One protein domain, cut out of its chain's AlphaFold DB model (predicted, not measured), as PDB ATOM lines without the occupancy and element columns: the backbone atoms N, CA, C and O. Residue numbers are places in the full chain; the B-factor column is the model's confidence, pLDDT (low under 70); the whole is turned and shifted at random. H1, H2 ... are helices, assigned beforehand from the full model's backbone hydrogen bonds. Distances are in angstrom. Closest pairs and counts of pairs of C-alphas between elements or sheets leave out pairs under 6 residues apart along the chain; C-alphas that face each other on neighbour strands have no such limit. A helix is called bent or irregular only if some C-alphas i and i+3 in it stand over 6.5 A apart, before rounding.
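What this domain is: This is residues 144 to 169 and 309 to 402 of the 524 residues of an uncharacterized protein of Candidatus Pacebacteria bacterium GW2011_GWA1_46_10 (UniProt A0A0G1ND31). A small body of crossing helices has a long arm: H5, the longest helix, runs out of the body, and residues 386 to 402 stick out from it. In the body, H3a crosses both H2 and the earlier part of H5, short H1 packs on H2, and a hairpin of H3b and H4 stands at the end of the body away from the arm. The printed part has 120 residues with five named helices, H1 to H5 along the chain, H3 being bent into H3a and H3b; there is no named strand, and the class is all helix. The whole is loose, with a radius of gyration of the C-alphas of 17.5 A, and flat, spanning 60 by 37 by 20 A.

How they stand to each other: H5, residues 371 to 399, touches H3a, residues 309 to 324, at a steep tilt of 66 degrees, opposite ways; the closest C-alphas, of Ser 312 and Tyr 377, are 4.5 A apart. The hub, H2, residues 152 to 168, only just touches H5, with 3 pairs of C-alphas within 8 A, the closest being Pro 152 and Val 371 at 6.3 A. H2 is about perpendicular to H3a, at 75 degrees, and touches it, C-alphas 160 and 320 being closest at 5.9 A. H4, residues 339 to 357, touches H2 with residues 355 to 357 alone; the closest C-alphas, of Lys 153 and Leu 356, are 5.0 A apart. H3b, residues 327 to 335, and H4 form a helical hairpin at a shallow tilt of 8 degrees, with C-alphas 330 and 342 closest at 4.9 A. H1, residues 144 to 148, touches H2, C-alphas 146 and 158 being closest at 5.6 A. H4 and H5 are apart. Every O i to N i+4 pair is within hydrogen-bond range in H1, H3a, H3b, H4 and H5; in H2 11 of 13 are.

Where its parts are: H5 is 41.8 A long and ends at C-alpha 399 (100.105, 219.159, 204.647). H4 measures 26.5 A, H2 24.5 A and H1 6.2 A, with C-alpha 144 at (131.972, 223.299, 203.775). H3, residues 309 to 335, was assigned as one helix by its hydrogen bonds but is bent: C-alphas 324 and 327 are 9.2 A apart. H3a measures 22.3 A and H3b 12.2 A.

The domain as a whole: The two C-alphas farthest apart, of Asn 363 and Asp 402, are 62.9 A apart. Residues 170 to 308 are not printed, and C-alphas 169 and 309 across the cut are 19.1 A apart. The link from H4 to H5, residues 358 to 370, is long. The pLDDT is under 70 in residues 359 to 365 and 391 to 402.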
ATOM      1  N   LYS A 144     130.968 222.666 202.898       87.31
ATOM      2  CA  LYS A 144     131.972 223.299 203.775       87.31
ATOM      3  C   LYS A 144     133.364 222.718 203.534       87.31
ATOM      4  O   LYS A 144     134.301 223.474 203.288       87.31
ATOM      5  N   ARG A 145     133.470 221.386 203.476       88.06
ATOM      6  CA  ARG A 145     134.725 220.680 203.178       88.06
ATOM      7  C   ARG A 145     135.321 221.109 201.833       88.06
ATOM      8  O   ARG A 145     136.513 221.404 201.751       88.06
ATOM      9  N   VAL A 146     134.507 221.185 200.776       89.50
ATOM     10  CA  VAL A 146     134.966 221.643 199.451       89.50
ATOM     11  C   VAL A 146     135.407 223.109 199.509       89.50
ATOM     12  O   VAL A 146     136.461 223.454 198.978       89.50
ATOM     13  N   LYS A 147     134.641 223.975 200.185       87.88
ATOM     14  CA  LYS A 147     134.916 225.419 200.293       87.88
ATOM     15  C   LYS A 147     136.252 225.716 200.977       87.88
ATOM     16  O   LYS A 147     136.953 226.638 200.558       87.88
ATOM     17  N   GLU A 148     136.594 224.940 202.000       89.06
ATOM     18  CA  GLU A 148     137.824 225.080 202.790       89.06
ATOM     19  C   GLU A 148     139.057 224.474 202.102       89.06
ATOM     20  O   GLU A 148     140.191 224.787 202.466       89.06
ATOM     21  N   THR A 149     138.862 223.654 201.064       86.88
ATOM     22  CA  THR A 149     139.969 223.034 200.334       86.88
ATOM     23  C   THR A 149     140.671 224.066 199.443       86.88
ATOM     24  O   THR A 149     140.096 224.576 198.479       86.88
ATOM     25  N   ALA A 150     141.930 224.380 199.761       82.25
ATOM     26  CA  ALA A 150     142.740 225.331 198.996       82.25
ATOM     27  C   ALA A 150     143.491 224.682 197.821       82.25
ATOM     28  O   ALA A 150     143.649 225.303 196.771       82.25
ATOM     29  N   GLU A 151     143.958 223.443 197.990       86.00
ATOM     30  CA  GLU A 151     144.750 222.751 196.973       86.00
ATOM     31  C   GLU A 151     143.866 222.317 195.785       86.00
ATOM     32  O   GLU A 151     142.891 221.591 196.000       86.00
ATOM     33  N   PRO A 152     144.197 222.702 194.531       88.06
ATOM     34  CA  PRO A 152     143.342 222.455 193.369       88.06
ATOM     35  C   PRO A 152     142.958 220.988 193.171       88.06
ATOM     36  O   PRO A 152     141.788 220.688 192.949       88.06
ATOM     37  N   LYS A 153     143.917 220.065 193.303       88.00
ATOM     38  CA  LYS A 153     143.675 218.626 193.137       88.00
ATOM     39  C   LYS A 153     142.568 218.132 194.069       88.00
ATOM     40  O   LYS A 153     141.565 217.593 193.607       88.00
ATOM     41  N   PHE A 154     142.732 218.357 195.372       88.62
ATOM     42  CA  PHE A 154     141.746 217.943 196.369       88.62
ATOM     43  C   PHE A 154     140.431 218.710 196.219       88.62
ATOM     44  O   PHE A 154     139.367 218.124 196.403       88.62
ATOM     45  N   PHE A 155     140.483 219.989 195.835       91.88
ATOM     46  CA  PHE A 155     139.287 220.790 195.599       91.88
ATOM     47  C   PHE A 155     138.414 220.172 194.502       91.88
ATOM     48  O   PHE A 155     137.230 219.944 194.734       91.88
ATOM     49  N   PHE A 156     138.983 219.858 193.333       91.06
ATOM     50  CA  PHE A 156     138.212 219.298 192.221       91.06
ATOM     51  C   PHE A 156     137.751 217.861 192.489       91.06
ATOM     52  O   PHE A 156     136.626 217.523 192.131       91.06
ATOM     53  N   SER A 157     138.531 217.033 193.191       88.81
ATOM     54  CA  SER A 157     138.046 215.717 193.637       88.81
ATOM     55  C   SER A 157     136.870 215.828 194.618       88.81
ATOM     56  O   SER A 157     135.858 215.155 194.440       88.81
ATOM     57  N   ASN A 158     136.940 216.733 195.598       90.12
ATOM     58  CA  ASN A 158     135.836 216.961 196.535       90.12
ATOM     59  C   ASN A 158     134.616 217.588 195.836       90.12
ATOM     60  O   ASN A 158     133.474 217.285 196.182       90.12
ATOM     61  N   LEU A 159     134.840 218.463 194.851       93.44
ATOM     62  CA  LEU A 159     133.780 219.056 194.040       93.44
ATOM     63  C   LEU A 159     133.048 217.989 193.222       93.44
ATOM     64  O   LEU A 159     131.829 218.064 193.085       93.44
ATOM     65  N   PHE A 160     133.770 216.996 192.697       92.25
ATOM     66  CA  PHE A 160     133.153 215.859 192.024       92.25
ATOM     67  C   PHE A 160     132.180 215.134 192.957       92.25
ATOM     68  O   PHE A 160     131.022 214.973 192.585       92.25
ATOM     69  N   GLU A 161     132.597 214.795 194.181       89.50
ATOM     70  CA  GLU A 161     131.718 214.159 195.176       89.50
ATOM     71  C   GLU A 161     130.476 215.007 195.485       89.50
ATOM     72  O   GLU A 161     129.364 214.481 195.550       89.50
ATOM     73  N   TYR A 162     130.651 216.326 195.624       92.38
ATOM     74  CA  TYR A 162     129.545 217.258 195.839       92.38
ATOM     75  C   TYR A 162     128.517 217.210 194.704       92.38
ATOM     76  O   TYR A 162     127.322 217.090 194.961       92.38
ATOM     77  N   VAL A 163     128.970 217.302 193.450       93.62
ATOM     78  CA  VAL A 163     128.075 217.291 192.284       93.62
ATOM     79  C   VAL A 163     127.452 215.909 192.087       93.62
ATOM     80  O   VAL A 163     126.273 215.813 191.755       93.62
ATOM     81  N   ASP A 164     128.204 214.840 192.344       88.25
ATOM     82  CA  ASP A 164     127.730 213.465 192.197       88.25
ATOM     83  C   ASP A 164     126.588 213.126 193.172       88.25
ATOM     84  O   ASP A 164     125.642 212.424 192.807       88.25
ATOM     85  N   GLY A 165     126.604 213.713 194.376       86.75
ATOM     86  CA  GLY A 165     125.514 213.599 195.350       86.75
ATOM     87  C   GLY A 165     124.142 213.996 194.786       86.75
ATOM     88  O   GLY A 165     123.148 213.321 195.058       86.75
ATOM     89  N   TYR A 166     124.083 215.005 193.906       87.50
ATOM     90  CA  TYR A 166     122.830 215.459 193.282       87.50
ATOM     91  C   TYR A 166     122.183 214.420 192.351       87.50
ATOM     92  O   TYR A 166     120.983 214.506 192.080       87.50
ATOM     93  N   PHE A 167     122.950 213.445 191.856       82.25
ATOM     94  CA  PHE A 167     122.437 212.376 190.994       82.25
ATOM     95  C   PHE A 167     122.022 211.128 191.776       82.25
ATOM     96  O   PHE A 167     121.130 210.397 191.334       82.25
ATOM     97  N   ARG A 168     122.640 210.891 192.938       76.44
ATOM     98  CA  ARG A 168     122.362 209.726 193.788       76.44
ATOM     99  C   ARG A 168     121.054 209.902 194.558       76.44
ATOM    100  O   ARG A 168     120.175 209.043 194.457       76.44
ATOM    101  N   GLU A 169     120.873 211.058 195.194       76.19
ATOM    102  CA  GLU A 169     119.746 211.322 196.094       76.19
ATOM    103  C   GLU A 169     118.461 211.732 195.361       76.19
ATOM    104  O   GLU A 169     118.456 212.618 194.501       76.19
ATOM    105  N   PRO A 309     121.831 230.501 189.339       82.69
ATOM    106  CA  PRO A 309     122.126 229.173 189.864       82.69
ATOM    107  C   PRO A 309     122.069 228.103 188.766       82.69
ATOM    108  O   PRO A 309     122.911 227.213 188.767       82.69
ATOM    109  N   TRP A 310     121.171 228.225 187.778       87.38
ATOM    110  CA  TRP A 310     121.090 227.281 186.653       87.38
ATOM    111  C   TRP A 310     122.361 227.284 185.789       87.38
ATOM    112  O   TRP A 310     122.860 226.229 185.424       87.38
ATOM    113  N   PHE A 311     122.954 228.453 185.534       90.12
ATOM    114  CA  PHE A 311     124.203 228.540 184.769       90.12
ATOM    115  C   PHE A 311     125.387 227.980 185.560       90.12
ATOM    116  O   PHE A 311     126.263 227.309 185.015       90.12
ATOM    117  N   SER A 312     125.405 228.242 186.868       91.56
ATOM    118  CA  SER A 312     126.397 227.656 187.770       91.56
ATOM    119  C   SER A 312     126.281 226.129 187.775       91.56
ATOM    120  O   SER A 312     127.293 225.440 187.682       91.56
ATOM    121  N   TRP A 313     125.054 225.602 187.788       94.88
ATOM    122  CA  TRP A 313     124.782 224.175 187.649       94.88
ATOM    123  C   TRP A 313     125.276 223.612 186.313       94.88
ATOM    124  O   TRP A 313     125.981 222.611 186.329       94.88
ATOM    125  N   ASP A 314     125.025 224.277 185.181       92.81
ATOM    126  CA  ASP A 314     125.535 223.839 183.870       92.81
ATOM    127  C   ASP A 314     127.068 223.705 183.855       92.81
ATOM    128  O   ASP A 314     127.619 222.755 183.286       92.81
ATOM    129  N   LYS A 315     127.776 224.631 184.516       93.25
ATOM    130  CA  LYS A 315     129.240 224.590 184.656       93.25
ATOM    131  C   LYS A 315     129.712 223.443 185.549       93.25
ATOM    132  O   LYS A 315     130.663 222.748 185.183       93.25
ATOM    133  N   LEU A 316     129.044 223.214 186.681       94.81
ATOM    134  CA  LEU A 316     129.327 222.083 187.573       94.81
ATOM    135  C   LEU A 316     129.034 220.736 186.903       94.81
ATOM    136  O   LEU A 316     129.828 219.806 187.010       94.81
ATOM    137  N   PHE A 317     127.934 220.648 186.161       92.75
ATOM    138  CA  PHE A 317     127.545 219.459 185.419       92.75
ATOM    139  C   PHE A 317     128.522 219.151 184.284       92.75
ATOM    140  O   PHE A 317     128.932 218.006 184.114       92.75
ATOM    141  N   THR A 318     128.950 220.170 183.532       90.00
ATOM    142  CA  THR A 318     129.971 220.003 182.485       90.00
ATOM    143  C   THR A 318     131.276 219.471 183.073       90.00
ATOM    144  O   THR A 318     131.843 218.522 182.536       90.00
ATOM    145  N   PHE A 319     131.719 220.037 184.201       92.75
ATOM    146  CA  PHE A 319     132.868 219.528 184.951       92.75
ATOM    147  C   PHE A 319     132.685 218.054 185.344       92.75
ATOM    148  O   PHE A 319     133.545 217.236 185.036       92.75
ATOM    149  N   HIS A 320     131.553 217.701 185.961       93.62
ATOM    150  CA  HIS A 320     131.261 216.332 186.405       93.62
ATOM    151  C   HIS A 320     131.283 215.331 185.245       93.62
ATOM    152  O   HIS A 320     131.924 214.289 185.348       93.62
ATOM    153  N   ARG A 321     130.694 215.683 184.096       89.50
ATOM    154  CA  ARG A 321     130.730 214.837 182.893       89.50
ATOM    155  C   ARG A 321     132.143 214.605 182.367       89.50
ATOM    156  O   ARG A 321     132.466 213.480 181.997       89.50
ATOM    157  N   LEU A 322     132.962 215.656 182.320       88.50
ATOM    158  CA  LEU A 322     134.361 215.549 181.895       88.50
ATOM    159  C   LEU A 322     135.187 214.723 182.888       88.50
ATOM    160  O   LEU A 322     136.059 213.973 182.465       88.50
ATOM    161  N   TYR A 323     134.883 214.824 184.183       88.00
ATOM    162  CA  TYR A 323     135.546 214.056 185.235       88.00
ATOM    163  C   TYR A 323     135.238 212.551 185.145       88.00
ATOM    164  O   TYR A 323     136.138 211.739 185.335       88.00
ATOM    165  N   ILE A 324     133.987 212.169 184.850       87.31
ATOM    166  CA  ILE A 324     133.581 210.754 184.751       87.31
ATOM    167  C   ILE A 324     134.096 210.102 183.472       87.31
ATOM    168  O   ILE A 324     134.715 209.044 183.528       87.31
ATOM    169  N   ASP A 325     133.766 210.686 182.318       83.81
ATOM    170  CA  ASP A 325     133.998 210.050 181.021       83.81
ATOM    171  C   ASP A 325     134.097 211.095 179.904       83.81
ATOM    172  O   ASP A 325     133.164 211.352 179.131       83.81
ATOM    173  N   HIS A 326     135.271 211.717 179.821       84.44
ATOM    174  CA  HIS A 326     135.567 212.683 178.772       84.44
ATOM    175  C   HIS A 326     135.570 212.066 177.362       84.44
ATOM    176  O   HIS A 326     135.250 212.771 176.404       84.44
ATOM    177  N   GLU A 327     135.899 210.776 177.203       84.62
ATOM    178  CA  GLU A 327     135.905 210.123 175.889       84.62
ATOM    179  C   GLU A 327     134.496 210.041 175.309       84.62
ATOM    180  O   GLU A 327     134.290 210.351 174.132       84.62
ATOM    181  N   SER A 328     133.513 209.660 176.127       86.81
ATOM    182  CA  SER A 328     132.112 209.635 175.705       86.81
ATOM    183  C   SER A 328     131.597 211.035 175.381       86.81
ATOM    184  O   SER A 328     130.871 211.208 174.401       86.81
ATOM    185  N   VAL A 329     132.008 212.058 176.142       85.19
ATOM    186  CA  VAL A 329     131.679 213.463 175.833       85.19
ATOM    187  C   VAL A 329     132.265 213.877 174.477       85.19
ATOM    188  O   VAL A 329     131.560 214.468 173.658       85.19
ATOM    189  N   TYR A 330     133.526 213.536 174.209       85.50
ATOM    190  CA  TYR A 330     134.188 213.818 172.936       85.50
ATOM    191  C   TYR A 330     133.491 213.120 171.759       85.50
ATOM    192  O   TYR A 330     133.128 213.776 170.777       85.50
ATOM    193  N   LYS A 331     133.247 211.804 171.870       86.81
ATOM    194  CA  LYS A 331     132.569 210.998 170.840       86.81
ATOM    195  C   LYS A 331     131.176 211.545 170.537       86.81
ATOM    196  O   LYS A 331     130.861 211.764 169.371       86.81
ATOM    197  N   GLN A 332     130.399 211.891 171.567       87.56
ATOM    198  CA  GLN A 332     129.067 212.475 171.399       87.56
ATOM    199  C   GLN A 332     129.096 213.762 170.561       87.56
ATOM    200  O   GLN A 332     128.233 213.961 169.702       87.56
ATOM    201  N   TYR A 333     130.068 214.652 170.788       84.44
ATOM    202  CA  TYR A 333     130.181 215.886 170.006       84.44
ATOM    203  C   TYR A 333     130.632 215.635 168.569       84.44
ATOM    204  O   TYR A 333     130.085 216.256 167.657       84.44
ATOM    205  N   MET A 334     131.562 214.703 168.347       82.00
ATOM    206  CA  MET A 334     131.978 214.308 166.998       82.00
ATOM    207  C   MET A 334     130.815 213.708 166.199       82.00
ATOM    208  O   MET A 334     130.569 214.129 165.069       82.00
ATOM    209  N   GLU A 335     130.048 212.796 166.801       83.38
ATOM    210  CA  GLU A 335     128.852 212.188 166.195       83.38
ATOM    211  C   GLU A 335     127.743 213.215 165.932       83.38
ATOM    212  O   GLU A 335     127.008 213.109 164.952       83.38
ATOM    213  N   SER A 336     127.657 214.256 166.764       76.88
ATOM    214  CA  SER A 336     126.713 215.366 166.591       76.88
ATOM    215  C   SER A 336     127.174 216.416 165.569       76.88
ATOM    216  O   SER A 336     126.533 217.463 165.460       76.88
ATOM    217  N   GLY A 337     128.290 216.189 164.864       73.38
ATOM    218  CA  GLY A 337     128.840 217.140 163.896       73.38
ATOM    219  C   GLY A 337     129.342 218.436 164.537       73.38
ATOM    220  O   GLY A 337     129.171 219.503 163.960       73.38
ATOM    221  N   LYS A 338     129.913 218.369 165.747       77.81
ATOM    222  CA  LYS A 338     130.438 219.529 166.490       77.81
ATOM    223  C   LYS A 338     131.938 219.399 166.794       77.81
ATOM    224  O   LYS A 338     132.323 219.303 167.966       77.81
ATOM    225  N   PRO A 339     132.808 219.337 165.771       78.38
ATOM    226  CA  PRO A 339     134.225 219.037 165.953       78.38
ATOM    227  C   PRO A 339     134.987 220.083 166.781       78.38
ATOM    228  O   PRO A 339     135.881 219.705 167.536       78.38
ATOM    229  N   LEU A 340     134.644 221.379 166.712       79.88
ATOM    230  CA  LEU A 340     135.332 222.387 167.541       79.88
ATOM    231  C   LEU A 340     134.907 222.291 169.008       79.88
ATOM    232  O   LEU A 340     135.716 222.500 169.915       79.88
ATOM    233  N   THR A 341     133.644 221.932 169.247       82.31
ATOM    234  CA  THR A 341     133.145 221.660 170.599       82.31
ATOM    235  C   THR A 341     133.807 220.407 171.175       82.31
ATOM    236  O   THR A 341     134.231 220.419 172.330       82.31
ATOM    237  N   ALA A 342     133.972 219.354 170.365       84.56
ATOM    238  CA  ALA A 342     134.703 218.148 170.749       84.56
ATOM    239  C   ALA A 342     136.165 218.464 171.104       84.56
ATOM    240  O   ALA A 342     136.639 218.070 172.168       84.56
ATOM    241  N   LEU A 343     136.857 219.244 170.264       84.88
ATOM    242  CA  LEU A 343     138.222 219.704 170.531       84.88
ATOM    243  C   LEU A 343     138.307 220.480 171.852       84.88
ATOM    244  O   LEU A 343     139.182 220.207 172.670       84.88
ATOM    245  N   SER A 344     137.373 221.403 172.082       84.69
ATOM    246  CA  SER A 344     137.313 222.186 173.321       84.69
ATOM    247  C   SER A 344     137.117 221.290 174.547       84.69
ATOM    248  O   SER A 344     137.789 221.485 175.555       84.69
ATOM    249  N   ALA A 345     136.250 220.274 174.463       86.69
ATOM    250  CA  ALA A 345     136.065 219.296 175.535       86.69
ATOM    251  C   ALA A 345     137.339 218.477 175.807       86.69
ATOM    252  O   ALA A 345     137.666 218.234 176.966       86.69
ATOM    253  N   GLY A 346     138.082 218.108 174.757       86.06
ATOM    254  CA  GLY A 346     139.389 217.456 174.880       86.06
ATOM    255  C   GLY A 346     140.406 218.329 175.620       86.06
ATOM    256  O   GLY A 346     141.005 217.877 176.590       86.06
ATOM    257  N   MET A 347     140.514 219.609 175.250       86.94
ATOM    258  CA  MET A 347     141.396 220.564 175.940       86.94
ATOM    259  C   MET A 347     141.039 220.723 177.424       86.94
ATOM    260  O   MET A 347     141.928 220.775 178.270       86.94
ATOM    261  N   LEU A 348     139.743 220.781 177.750       89.00
ATOM    262  CA  LEU A 348     139.281 220.838 179.138       89.00
ATOM    263  C   LEU A 348     139.624 219.548 179.899       89.00
ATOM    264  O   LEU A 348     140.049 219.609 181.050       89.00
ATOM    265  N   SER A 349     139.484 218.381 179.267       87.56
ATOM    266  CA  SER A 349     139.895 217.109 179.869       87.56
ATOM    267  C   SER A 349     141.395 217.077 180.177       87.56
ATOM    268  O   SER A 349     141.791 216.695 181.276       87.56
ATOM    269  N   ASP A 350     142.240 217.539 179.253       85.88
ATOM    270  CA  ASP A 350     143.694 217.597 179.446       85.88
ATOM    271  C   ASP A 350     144.097 218.532 180.595       85.88
ATOM    272  O   ASP A 350     145.002 218.224 181.384       85.88
ATOM    273  N   GLU A 351     143.406 219.667 180.714       87.69
ATOM    274  CA  GLU A 351     143.573 220.611 181.817       87.69
ATOM    275  C   GLU A 351     143.181 219.966 183.156       87.69
ATOM    276  O   GLU A 351     143.962 219.998 184.111       87.69
ATOM    277  N   LEU A 352     142.025 219.296 183.211       87.69
ATOM    278  CA  LEU A 352     141.559 218.586 184.401       87.69
ATOM    279  C   LEU A 352     142.513 217.446 184.795       87.69
ATOM    280  O   LEU A 352     142.909 217.339 185.954       87.69
ATOM    281  N   ASN A 353     142.960 216.637 183.832       85.62
ATOM    282  CA  ASN A 353     143.951 215.584 184.050       85.62
ATOM    283  C   ASN A 353     145.261 216.147 184.599       85.62
ATOM    284  O   ASN A 353     145.858 215.558 185.503       85.62
ATOM    285  N   THR A 354     145.703 217.299 184.095       85.38
ATOM    286  CA  THR A 354     146.896 217.977 184.607       85.38
ATOM    287  C   THR A 354     146.711 218.393 186.065       85.38
ATOM    288  O   THR A 354     147.594 218.109 186.874       85.38
ATOM    289  N   ILE A 355     145.558 218.960 186.427       85.44
ATOM    290  CA  ILE A 355     145.237 219.332 187.815       85.44
ATOM    291  C   ILE A 355     145.220 218.112 188.752       85.44
ATOM    292  O   ILE A 355     145.668 218.207 189.894       85.44
ATOM    293  N   LEU A 356     144.710 216.967 188.292       84.44
ATOM    294  CA  LEU A 356     144.527 215.779 189.134       84.44
ATOM    295  C   LEU A 356     145.794 214.925 189.289       84.44
ATOM    296  O   LEU A 356     145.994 214.292 190.334       84.44
ATOM    297  N   THR A 357     146.640 214.871 188.258       81.25
ATOM    298  CA  THR A 357     147.727 213.880 188.171       81.25
ATOM    299  C   THR A 357     149.130 214.464 188.284       81.25
ATOM    300  O   THR A 357     150.028 213.759 188.749       81.25
ATOM    301  N   LYS A 358     149.353 215.723 187.891       71.50
ATOM    302  CA  LYS A 358     150.700 216.307 187.863       71.50
ATOM    303  C   LYS A 358     150.990 217.083 189.154       71.50
ATOM    304  O   LYS A 358     150.077 217.686 189.717       71.50
ATOM    305  N   PRO A 359     152.247 217.088 189.640       65.31
ATOM    306  CA  PRO A 359     152.644 217.989 190.715       65.31
ATOM    307  C   PRO A 359     152.361 219.433 190.293       65.31
ATOM    308  O   PRO A 359     152.571 219.789 189.133       65.31
ATOM    309  N   HIS A 360     151.845 220.234 191.226       63.53
ATOM    310  CA  HIS A 360     151.426 221.606 190.960       63.53
ATOM    311  C   HIS A 360     152.610 222.427 190.426       63.53
ATOM    312  O   HIS A 360     153.522 222.770 191.176       63.53
ATOM    313  N   ASP A 361     152.600 222.712 189.124       63.19
ATOM    314  CA  ASP A 361     153.530 223.641 188.494       63.19
ATOM    315  C   ASP A 361     152.880 225.034 188.484       63.19
ATOM    316  O   ASP A 361     151.900 225.239 187.760       63.19
ATOM    317  N   PRO A 362     153.388 226.000 189.271       59.66
ATOM    318  CA  PRO A 362     152.833 227.350 189.332       59.66
ATOM    319  C   PRO A 362     152.957 228.122 188.005       59.66
ATOM    320  O   PRO A 362     152.322 229.165 187.859       59.66
ATOM    321  N   ASN A 363     153.736 227.626 187.035       56.72
ATOM    322  CA  ASN A 363     153.841 228.198 185.690       56.72
ATOM    323  C   ASN A 363     152.896 227.539 184.673       56.72
ATOM    324  O   ASN A 363     152.835 227.980 183.522       56.72
ATOM    325  N   HIS A 364     152.166 226.488 185.058       66.50
ATOM    326  CA  HIS A 364     151.220 225.839 184.162       66.50
ATOM    327  C   HIS A 364     149.943 226.675 184.039       66.50
ATOM    328  O   HIS A 364     149.235 226.921 185.016       66.50
ATOM    329  N   TYR A 365     149.649 227.126 182.822       62.38
ATOM    330  CA  TYR A 365     148.489 227.967 182.545       62.38
ATOM    331  C   TYR A 365     147.193 227.144 182.588       62.38
ATOM    332  O   TYR A 365     146.902 226.380 181.670       62.38
ATOM    333  N   ILE A 366     146.413 227.324 183.654       71.38
ATOM    334  CA  ILE A 366     145.036 226.831 183.799       71.38
ATOM    335  C   ILE A 366     144.106 227.873 183.167       71.38
ATOM    336  O   ILE A 366     144.216 229.057 183.492       71.38
ATOM    337  N   ARG A 367     143.225 227.459 182.250       74.88
ATOM    338  CA  ARG A 367     142.383 228.359 181.451       74.88
ATOM    339  C   ARG A 367     140.945 228.438 181.955       74.88
ATOM    340  O   ARG A 367     140.369 229.521 181.918       74.88
ATOM    341  N   GLU A 368     140.352 227.318 182.357       84.00
ATOM    342  CA  GLU A 368     138.929 227.235 182.718       84.00
ATOM    343  C   GLU A 368     138.732 226.782 184.174       84.00
ATOM    344  O   GLU A 368     137.872 227.317 184.882       84.00
ATOM    345  N   PHE A 369     139.538 225.835 184.668       88.31
ATOM    346  CA  PHE A 369     139.339 225.203 185.979       88.31
ATOM    347  C   PHE A 369     139.994 225.983 187.126       88.31
ATOM    348  O   PHE A 369     140.882 225.506 187.831       88.31
ATOM    349  N   HIS A 370     139.507 227.200 187.362       88.75
ATOM    350  CA  HIS A 370     139.932 228.018 188.498       88.75
ATOM    351  C   HIS A 370     139.125 227.709 189.767       88.75
ATOM    352  O   HIS A 370     137.895 227.804 189.769       88.75
ATOM    353  N   VAL A 371     139.824 227.428 190.874       88.62
ATOM    354  CA  VAL A 371     139.223 227.111 192.187       88.62
ATOM    355  C   VAL A 371     138.210 228.174 192.625       88.62
ATOM    356  O   VAL A 371     137.070 227.847 192.938       88.62
ATOM    357  N   GLU A 372     138.579 229.456 192.592       87.12
ATOM    358  CA  GLU A 372     137.692 230.547 193.027       87.12
ATOM    359  C   GLU A 372     136.433 230.677 192.156       87.12
ATOM    360  O   GLU A 372     135.333 230.915 192.659       87.12
ATOM    361  N   THR A 373     136.556 230.462 190.846       89.31
ATOM    362  CA  THR A 373     135.409 230.471 189.931       89.31
ATOM    363  C   THR A 373     134.438 229.338 190.269       89.31
ATOM    364  O   THR A 373     133.235 229.568 190.409       89.31
ATOM    365  N   TYR A 374     134.954 228.128 190.490       93.00
ATOM    366  CA  TYR A 374     134.139 226.962 190.824       93.00
ATOM    367  C   TYR A 374     133.568 226.998 192.248       93.00
ATOM    368  O   TYR A 374     132.451 226.525 192.451       93.00
ATOM    369  N   LYS A 375     134.245 227.637 193.212       89.94
ATOM    370  CA  LYS A 375     133.667 227.945 194.534       89.94
ATOM    371  C   LYS A 375     132.416 228.808 194.405       89.94
ATOM    372  O   LYS A 375     131.402 228.496 195.024       89.94
ATOM    373  N   ASN A 376     132.459 229.844 193.567       86.50
ATOM    374  CA  ASN A 376     131.299 230.702 193.322       86.50
ATOM    375  C   ASN A 376     130.149 229.935 192.648       86.50
ATOM    376  O   ASN A 376     128.990 230.129 193.013       86.50
ATOM    377  N   TYR A 377     130.446 229.054 191.684       91.19
ATOM    378  CA  TYR A 377     129.417 228.205 191.076       91.19
ATOM    379  C   TYR A 377     128.781 227.262 192.101       91.19
ATOM    380  O   TYR A 377     127.556 227.204 192.208       91.19
ATOM    381  N   MET A 378     129.611 226.581 192.892       93.69
ATOM    382  CA  MET A 378     129.166 225.689 193.958       93.69
ATOM    383  C   MET A 378     128.293 226.420 194.980       93.69
ATOM    384  O   MET A 378     127.213 225.939 195.299       93.69
ATOM    385  N   GLU A 379     128.716 227.593 195.458       87.19
ATOM    386  CA  GLU A 379     127.981 228.381 196.452       87.19
ATOM    387  C   GLU A 379     126.587 228.787 195.969       87.19
ATOM    388  O   GLU A 379     125.621 228.635 196.712       87.19
ATOM    389  N   ARG A 380     126.441 229.227 194.714       83.69
ATOM    390  CA  ARG A 380     125.122 229.597 194.172       83.69
ATOM    391  C   ARG A 380     124.178 228.405 194.068       83.69
ATOM    392  O   ARG A 380     123.011 228.527 194.431       83.69
ATOM    393  N   VAL A 381     124.678 227.268 193.581       90.12
ATOM    394  CA  VAL A 381     123.887 226.031 193.499       90.12
ATOM    395  C   VAL A 381     123.505 225.558 194.897       90.12
ATOM    396  O   VAL A 381     122.348 225.231 195.127       90.12
ATOM    397  N   HIS A 382     124.453 225.580 195.834       89.12
ATOM    398  CA  HIS A 382     124.247 225.143 197.207       89.12
ATOM    399  C   HIS A 382     123.172 225.964 197.925       89.12
ATOM    400  O   HIS A 382     122.235 225.399 198.483       89.12
ATOM    401  N   LEU A 383     123.266 227.297 197.865       81.00
ATOM    402  CA  LEU A 383     122.287 228.189 198.489       81.00
ATOM    403  C   LEU A 383     120.886 227.990 197.900       81.00
ATOM    404  O   LEU A 383     119.920 227.888 198.653       81.00
ATOM    405  N   TYR A 384     120.785 227.867 196.573       80.06
ATOM    406  CA  TYR A 384     119.513 227.604 195.900       80.06
ATOM    407  C   TYR A 384     118.921 226.243 196.291       80.06
ATOM    408  O   TYR A 384     117.734 226.147 196.599       80.06
ATOM    409  N   ALA A 385     119.745 225.192 196.309       80.56
ATOM    410  CA  ALA A 385     119.327 223.849 196.699       80.56
ATOM    411  C   ALA A 385     118.803 223.826 198.138       80.56
ATOM    412  O   ALA A 385     117.713 223.319 198.389       80.56
ATOM    413  N   LYS A 386     119.545 224.439 199.063       79.88
ATOM    414  CA  LYS A 386     119.166 224.546 200.471       79.88
ATOM    415  C   LYS A 386     117.838 225.273 200.649       79.88
ATOM    416  O   LYS A 386     116.959 224.773 201.340       79.88
ATOM    417  N   GLU A 387     117.671 226.425 200.006       73.25
ATOM    418  CA  GLU A 387     116.426 227.190 200.083       73.25
ATOM    419  C   GLU A 387     115.230 226.396 199.538       73.25
ATOM    420  O   GLU A 387     114.156 226.393 200.141       73.25
ATOM    421  N   LEU A 388     115.410 225.698 198.414       71.88
ATOM    422  CA  LEU A 388     114.349 224.904 197.801       71.88
ATOM    423  C   LEU A 388     113.942 223.711 198.678       71.88
ATOM    424  O   LEU A 388     112.750 223.460 198.844       71.88
ATOM    425  N   LEU A 389     114.919 223.011 199.259       73.50
ATOM    426  CA  LEU A 389     114.680 221.891 200.169       73.50
ATOM    427  C   LEU A 389     113.968 222.349 201.449       73.50
ATOM    428  O   LEU A 389     112.989 221.730 201.850       73.50
ATOM    429  N   LEU A 390     114.379 223.476 202.040       70.06
ATOM    430  CA  LEU A 390     113.705 224.040 203.214       70.06
ATOM    431  C   LEU A 390     112.245 224.414 202.917       70.06
ATOM    432  O   LEU A 390     111.356 224.097 203.704       70.06
ATOM    433  N   LYS A 391     111.966 225.016 201.753       63.56
ATOM    434  CA  LYS A 391     110.587 225.316 201.324       63.56
ATOM    435  C   LYS A 391     109.745 224.055 201.118       63.56
ATOM    436  O   LYS A 391     108.540 224.091 201.361       63.56
ATOM    437  N   PHE A 392     110.360 222.971 200.649       62.81
ATOM    438  CA  PHE A 392     109.694 221.683 200.484       62.81
ATOM    439  C   PHE A 392     109.334 221.066 201.845       62.81
ATOM    440  O   PHE A 392     108.171 220.734 202.059       62.81
ATOM    441  N   ASP A 393     110.277 221.036 202.790       63.09
ATOM    442  CA  ASP A 393     110.057 220.559 204.165       63.09
ATOM    443  C   ASP A 393     108.968 221.376 204.888       63.09
ATOM    444  O   ASP A 393     108.057 220.822 205.499       63.09
ATOM    445  N   GLU A 394     108.978 222.706 204.749       60.62
ATOM    446  CA  GLU A 394     107.912 223.566 205.282       60.62
ATOM    447  C   GLU A 394     106.534 223.266 204.681       60.62
ATOM    448  O   GLU A 394     105.511 223.429 205.350       60.62
ATOM    449  N   HIS A 395     106.486 222.895 203.403       54.81
ATOM    450  CA  HIS A 395     105.245 222.581 202.712       54.81
ATOM    451  C   HIS A 395     104.711 221.203 203.121       54.81
ATOM    452  O   HIS A 395     103.518 221.087 203.391       54.81
ATOM    453  N   GLU A 396     105.571 220.189 203.242       54.59
ATOM    454  CA  GLU A 396     105.184 218.867 203.751       54.59
ATOM    455  C   GLU A 396     104.662 218.948 205.189       54.59
ATOM    456  O   GLU A 396     103.585 218.426 205.482       54.59
ATOM    457  N   ARG A 397     105.331 219.713 206.063       55.38
ATOM    458  CA  ARG A 397     104.872 219.949 207.445       55.38
ATOM    459  C   ARG A 397     103.503 220.627 207.529       55.38
ATOM    460  O   ARG A 397     102.774 220.399 208.484       55.38
ATOM    461  N   LYS A 398     103.133 221.450 206.541       52.97
ATOM    462  CA  LYS A 398     101.812 222.106 206.469       52.97
ATOM    463  C   LYS A 398     100.709 221.194 205.920       52.97
ATOM    464  O   LYS A 398      99.537 221.542 206.051       52.97
ATOM    465  N   GLN A 399     101.059 220.082 205.272       42.25
ATOM    466  CA  GLN A 399     100.105 219.159 204.647       42.25
ATOM    467  C   GLN A 399      99.784 217.924 205.493       42.25
ATOM    468  O   GLN A 399      98.781 217.267 205.222       42.25
ATOM    469  N   VAL A 400     100.574 217.626 206.525       41.69
ATOM    470  CA  VAL A 400     100.202 216.633 207.539       41.69
ATOM    471  C   VAL A 400      99.192 217.290 208.491       41.69
ATOM    472  O   VAL A 400      99.558 218.247 209.174       41.69
ATOM    473  N   PRO A 401      97.916 216.856 208.536       35.47
ATOM    474  CA  PRO A 401      96.975 217.376 209.515       35.47
ATOM    475  C   PRO A 401      97.436 216.923 210.899       35.47
ATOM    476  O   PRO A 401      97.448 215.736 211.217       35.47
ATOM    477  N   ASP A 402      97.850 217.883 211.711       37.38
ATOM    478  CA  ASP A 402      98.210 217.654 213.099       37.38
ATOM    479  C   ASP A 402      96.914 217.390 213.891       37.38
ATOM    480  O   ASP A 402      96.182 218.313 214.248       37.38
TER     481      ASP A 402